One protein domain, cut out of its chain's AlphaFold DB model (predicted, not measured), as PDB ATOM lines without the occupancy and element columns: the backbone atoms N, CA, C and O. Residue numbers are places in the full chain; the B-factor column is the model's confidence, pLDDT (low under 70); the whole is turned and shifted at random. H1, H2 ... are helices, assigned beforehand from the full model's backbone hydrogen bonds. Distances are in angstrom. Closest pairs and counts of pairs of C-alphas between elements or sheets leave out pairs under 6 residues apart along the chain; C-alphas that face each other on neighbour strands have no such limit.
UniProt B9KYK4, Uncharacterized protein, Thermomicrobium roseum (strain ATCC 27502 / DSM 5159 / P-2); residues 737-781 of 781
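Overview. This is residues 737 to 781 of the 781 residues of an uncharacterized protein of Thermomicrobium roseum (strain ATCC 27502 / DSM 5159 / P-2) (UniProt B9KYK4). A long winding stretch without named elements, residues 737 to 752, leads into two short helices, H1 then H2, which meet near their starts at a steep angle. The short link folds back from the end of H1 to the start of H2, and residues 776 to 781 stick out. The printed part has 45 residues, 20 of them in these two named helices, under half; there is no named strand, and the class is all helix. It is compact, with a radius of gyration of the C-alphas of 10.5 A and spans of 29 by 24 by 14 A.

Arrangement. H1, residues 753 to 762, and H2, residues 769 to 778, touch; their closest C-alphas, those of Pro 753 and Leu 771, are 6.4 A apart. Their lines stand at a steep tilt of 62 degrees, opposite ways. In H1 and H2 every O i to N i+4 pair is within hydrogen-bond range.

Along the chain. H1 begins at C-alpha 753 (261.150, 188.888, 236.355) and is 14.4 A long from first to last C-alpha. H2 measures 14.2 A and ends at C-alpha 778 (270.083, 190.846, 231.328).

Size, cuts and confidence. The C-alphas farthest apart, Leu 737 and Arg 781, are 30.4 A apart. The printed part has no cut, and the six-residue link is short. The mean pLDDT of the printed part is 73.4, with 14 residues under 70, among them residues 749 to 751 and 779 to 781.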
ATOM      1  N   LEU A 737     253.909 191.433 243.338       60.66
ATOM      2  CA  LEU A 737     253.092 190.703 244.303       60.66
ATOM      3  C   LEU A 737     253.894 189.707 245.160       60.66
ATOM      4  O   LEU A 737     253.525 189.456 246.299       60.66
ATOM      5  N   ASP A 738     255.016 189.186 244.652       67.00
ATOM      6  CA  ASP A 738     255.836 188.212 245.393       67.00
ATOM      7  C   ASP A 738     256.837 188.834 246.371       67.00
ATOM      8  O   ASP A 738     257.102 188.270 247.427       67.00
ATOM      9  N   CYS A 739     257.448 189.966 246.018       73.81
ATOM     10  CA  CYS A 739     258.533 190.551 246.813       73.81
ATOM     11  C   CYS A 739     258.289 192.004 247.230       73.81
ATOM     12  O   CYS A 739     259.166 192.615 247.834       73.81
ATOM     13  N   GLY A 740     257.145 192.583 246.863       67.94
ATOM     14  CA  GLY A 740     256.769 193.970 247.135       67.94
ATOM     15  C   GLY A 740     257.582 195.028 246.382       67.94
ATOM     16  O   GLY A 740     257.285 196.212 246.497       67.94
ATOM     17  N   LYS A 741     258.613 194.649 245.611       75.69
ATOM     18  CA  LYS A 741     259.466 195.604 244.882       75.69
ATOM     19  C   LYS A 741     258.773 196.132 243.634       75.69
ATOM     20  O   LYS A 741     258.099 195.373 242.946       75.69
ATOM     21  N   ARG A 742     258.999 197.402 243.304       77.19
ATOM     22  CA  ARG A 742     258.462 198.032 242.094       77.19
ATOM     23  C   ARG A 742     258.855 197.253 240.830       77.19
ATOM     24  O   ARG A 742     259.977 196.751 240.738       77.19
ATOM     25  N   ILE A 743     257.918 197.091 239.896       79.75
ATOM     26  CA  ILE A 743     258.179 196.400 238.629       79.75
ATOM     27  C   ILE A 743     258.545 197.433 237.568       79.75
ATOM     28  O   ILE A 743     257.676 198.094 237.011       79.75
ATOM     29  N   ASP A 744     259.839 197.525 237.274       75.06
ATOM     30  CA  ASP A 744     260.378 198.463 236.280       75.06
ATOM     31  C   ASP A 744     260.718 197.776 234.937       75.06
ATOM     32  O   ASP A 744     261.257 198.398 234.027       75.06
ATOM     33  N   ALA A 745     260.419 196.476 234.802       75.81
ATOM     34  CA  ALA A 745     260.691 195.691 233.598       75.81
ATOM     35  C   ALA A 745     259.496 195.709 232.630       75.81
ATOM     36  O   ALA A 745     258.398 195.266 232.972       75.81
ATOM     37  N   GLU A 746     259.725 196.177 231.403       69.06
ATOM     38  CA  GLU A 746     258.690 196.315 230.376       69.06
ATOM     39  C   GLU A 746     258.071 194.953 229.998       69.06
ATOM     40  O   GLU A 746     258.771 193.955 229.815       69.06
ATOM     41  N   GLY A 747     256.736 194.885 229.938       65.94
ATOM     42  CA  GLY A 747     255.989 193.639 229.703       65.94
ATOM     43  C   GLY A 747     255.709 192.787 230.955       65.94
ATOM     44  O   GLY A 747     255.050 191.745 230.855       65.94
ATOM     45  N   PHE A 748     256.145 193.229 232.140       73.44
ATOM     46  CA  PHE A 748     255.842 192.600 233.428       73.44
ATOM     47  C   PHE A 748     254.968 193.538 234.264       73.44
ATOM     48  O   PHE A 748     255.369 194.650 234.574       73.44
ATOM     49  N   GLN A 749     253.755 193.098 234.608       57.97
ATOM     50  CA  GLN A 749     252.759 193.953 235.276       57.97
ATOM     51  C   GLN A 749     252.534 193.603 236.752       57.97
ATOM     52  O   GLN A 749     252.219 194.483 237.538       57.97
ATOM     53  N   TYR A 750     252.720 192.337 237.147       63.00
ATOM     54  CA  TYR A 750     252.300 191.862 238.479       63.00
ATOM     55  C   TYR A 750     253.381 191.111 239.258       63.00
ATOM     56  O   TYR A 750     253.397 191.121 240.485       63.00
ATOM     57  N   ILE A 751     254.324 190.469 238.567       69.19
ATOM     58  CA  ILE A 751     255.443 189.760 239.194       69.19
ATOM     59  C   ILE A 751     256.716 190.190 238.483       69.19
ATOM     60  O   ILE A 751     256.800 190.097 237.256       69.19
ATOM     61  N   CYS A 752     257.704 190.653 239.249       83.19
ATOM     62  CA  CYS A 752     258.983 191.048 238.689       83.19
ATOM     63  C   CYS A 752     259.706 189.822 238.100       83.19
ATOM     64  O   CYS A 752     259.571 188.704 238.618       83.19
ATOM     65  N   PRO A 753     260.503 190.004 237.038       86.25
ATOM     66  CA  PRO A 753     261.150 188.888 236.355       86.25
ATOM     67  C   PRO A 753     261.990 187.961 237.266       86.25
ATOM     68  O   PRO A 753     261.884 186.744 237.101       86.25
ATOM     69  N   PRO A 754     262.729 188.452 238.289       85.12
ATOM     70  CA  PRO A 754     263.428 187.578 239.236       85.12
ATOM     71  C   PRO A 754     262.504 186.635 240.021       85.12
ATOM     72  O   PRO A 754     262.812 185.452 240.160       85.12
ATOM     73  N   CYS A 755     261.354 187.125 240.501       76.19
ATOM     74  CA  CYS A 755     260.379 186.292 241.215       76.19
ATOM     75  C   CYS A 755     259.694 185.300 240.268       76.19
ATOM     76  O   CYS A 755     259.474 184.144 240.626       76.19
ATOM     77  N   MET A 756     259.438 185.720 239.023       81.50
ATOM     78  CA  MET A 756     258.902 184.836 237.992       81.50
ATOM     79  C   MET A 756     259.882 183.697 237.667       81.50
ATOM     80  O   MET A 756     259.460 182.545 237.617       81.50
ATOM     81  N   LYS A 757     261.190 183.969 237.549       84.12
ATOM     82  CA  LYS A 757     262.217 182.926 237.373       84.12
ATOM     83  C   LYS A 757     262.233 181.933 238.533       84.12
ATOM     84  O   LYS A 757     262.169 180.729 238.309       84.12
ATOM     85  N   LEU A 758     262.237 182.434 239.768       77.56
ATOM     86  CA  LEU A 758     262.274 181.607 240.979       77.56
ATOM     87  C   LEU A 758     261.060 180.670 241.094       77.56
ATOM     88  O   LEU A 758     261.198 179.531 241.543       77.56
ATOM     89  N   ARG A 759     259.878 181.123 240.651       72.62
ATOM     90  CA  ARG A 759     258.679 180.278 240.553       72.62
ATOM     91  C   ARG A 759     258.863 179.145 239.550       72.62
ATOM     92  O   ARG A 759     258.594 177.997 239.889       72.62
ATOM     93  N   TYR A 760     259.328 179.444 238.339       79.12
ATOM     94  CA  TYR A 760     259.490 178.415 237.308       79.12
ATOM     95  C   TYR A 760     260.616 177.424 237.631       79.12
ATOM     96  O   TYR A 760     260.457 176.233 237.364       79.12
ATOM     97  N   ASP A 761     261.682 177.879 238.296       73.06
ATOM     98  CA  ASP A 761     262.757 177.016 238.801       73.06
ATOM     99  C   ASP A 761     262.246 176.016 239.840       73.06
ATOM    100  O   ASP A 761     262.510 174.817 239.733       73.06
ATOM    101  N   LYS A 762     261.456 176.480 240.818       67.81
ATOM    102  CA  LYS A 762     260.834 175.598 241.823       67.81
ATOM    103  C   LYS A 762     259.870 174.588 241.207       67.81
ATOM    104  O   LYS A 762     259.716 173.494 241.739       67.81
ATOM    105  N   LEU A 763     259.224 174.959 240.107       57.50
ATOM    106  CA  LEU A 763     258.271 174.112 239.394       57.50
ATOM    107  C   LEU A 763     258.940 173.173 238.378       57.50
ATOM    108  O   LEU A 763     258.240 172.351 237.793       57.50
ATOM    109  N   GLN A 764     260.255 173.295 238.147       73.12
ATOM    110  CA  GLN A 764     261.005 172.566 237.114       73.12
ATOM    111  C   GLN A 764     260.338 172.611 235.723       73.12
ATOM    112  O   GLN A 764     260.325 171.626 234.985       73.12
ATOM    113  N   ARG A 765     259.755 173.762 235.355       64.12
ATOM    114  CA  ARG A 765     259.083 173.981 234.060       64.12
ATOM    115  C   ARG A 765     259.900 174.911 233.165       64.12
ATOM    116  O   ARG A 765     260.637 175.760 233.657       64.12
ATOM    117  N   GLN A 766     259.725 174.791 231.848       71.69
ATOM    118  CA  GLN A 766     260.330 175.719 230.887       71.69
ATOM    119  C   GLN A 766     259.823 177.152 231.094       71.69
ATOM    120  O   GLN A 766     258.644 177.371 231.385       71.69
ATOM    121  N   TYR A 767     260.722 178.127 230.942       82.81
ATOM    122  CA  TYR A 767     260.399 179.542 231.110       82.81
ATOM    123  C   TYR A 767     259.498 180.058 229.974       82.81
ATOM    124  O   TYR A 767     259.655 179.644 228.826       82.81
ATOM    125  N   PRO A 768     258.574 180.990 230.255       75.56
ATOM    126  CA  PRO A 768     257.772 181.632 229.219       75.56
ATOM    127  C   PRO A 768     258.636 182.574 228.366       75.56
ATOM    128  O   PRO A 768     259.540 183.222 228.895       75.56
ATOM    129  N   GLU A 769     258.319 182.726 227.074       79.75
ATOM    130  CA  GLU A 769     259.124 183.510 226.112       79.75
ATOM    131  C   GLU A 769     259.480 184.922 226.590       79.75
ATOM    132  O   GLU A 769     260.597 185.381 226.389       79.75
ATOM    133  N   LYS A 770     258.558 185.619 227.261       81.31
ATOM    134  CA  LYS A 770     258.817 186.965 227.796       81.31
ATOM    135  C   LYS A 770     259.900 186.984 228.880       81.31
ATOM    136  O   LYS A 770     260.678 187.928 228.950       81.31
ATOM    137  N   LEU A 771     259.961 185.940 229.712       82.12
ATOM    138  CA  LEU A 771     261.002 185.784 230.723       82.12
ATOM    139  C   LEU A 771     262.313 185.342 230.076       82.12
ATOM    140  O   LEU A 771     263.356 185.833 230.483       82.12
ATOM    141  N   ILE A 772     262.258 184.487 229.049       83.75
ATOM    142  CA  ILE A 772     263.429 184.116 228.240       83.75
ATOM    143  C   ILE A 772     264.059 185.372 227.628       83.75
ATOM    144  O   ILE A 772     265.217 185.652 227.906       83.75
ATOM    145  N   ARG A 773     263.279 186.197 226.918       80.44
ATOM    146  CA  ARG A 773     263.753 187.451 226.304       80.44
ATOM    147  C   ARG A 773     264.304 188.441 227.329       80.44
ATOM    148  O   ARG A 773     265.305 189.099 227.071       80.44
ATOM    149  N   TRP A 774     263.671 188.547 228.498       85.75
ATOM    150  CA  TRP A 774     264.186 189.389 229.578       85.75
ATOM    151  C   TRP A 774     265.515 188.854 230.131       85.75
ATOM    152  O   TRP A 774     266.447 189.630 230.315       85.75
ATOM    153  N   LEU A 775     265.644 187.541 230.348       82.44
ATOM    154  CA  LEU A 775     266.893 186.917 230.797       82.44
ATOM    155  C   LEU A 775     268.012 187.077 229.758       82.44
ATOM    156  O   LEU A 775     269.133 187.412 230.130       82.44
ATOM    157  N   GLU A 776     267.702 186.922 228.470       83.00
ATOM    158  CA  GLU A 776     268.624 187.169 227.352       83.00
ATOM    159  C   GLU A 776     269.091 188.634 227.292       83.00
ATOM    160  O   GLU A 776     270.238 188.905 226.953       83.00
ATOM    161  N   GLN A 777     268.239 189.593 227.673       79.44
ATOM    162  CA  GLN A 777     268.600 191.014 227.754       79.44
ATOM    163  C   GLN A 777     269.442 191.366 228.993       79.44
ATOM    164  O   GLN A 777     270.242 192.297 228.934       79.44
ATOM    165  N   GLN A 778     269.278 190.648 230.111       73.06
ATOM    166  CA  GLN A 778     270.083 190.846 231.328       73.06
ATOM    167  C   GLN A 778     271.468 190.184 231.234       73.06
ATOM    168  O   GLN A 778     272.417 190.643 231.870       73.06
ATOM    169  N   HIS A 779     271.591 189.128 230.429       62.25
ATOM    170  CA  HIS A 779     272.835 188.413 230.154       62.25
ATOM    171  C   HIS A 779     273.337 188.756 228.744       62.25
ATOM    172  O   HIS A 779     273.261 187.947 227.824       62.25
ATOM    173  N   GLY A 780     273.818 189.985 228.548       48.84
ATOM    174  CA  GLY A 780     274.454 190.364 227.287       48.84
ATOM    175  C   GLY A 780     275.707 189.518 227.010       48.84
ATOM    176  O   GLY A 780     276.694 189.684 227.719       48.84
ATOM    177  N   ARG A 781     275.662 188.723 225.929       39.09
ATOM    178  CA  ARG A 781     276.685 187.770 225.435       39.09
ATOM    179  C   ARG A 781     276.905 186.512 226.268       39.09
ATOM    180  O   ARG A 781     277.269 186.618 227.457       39.09
TER     181      ARG A 781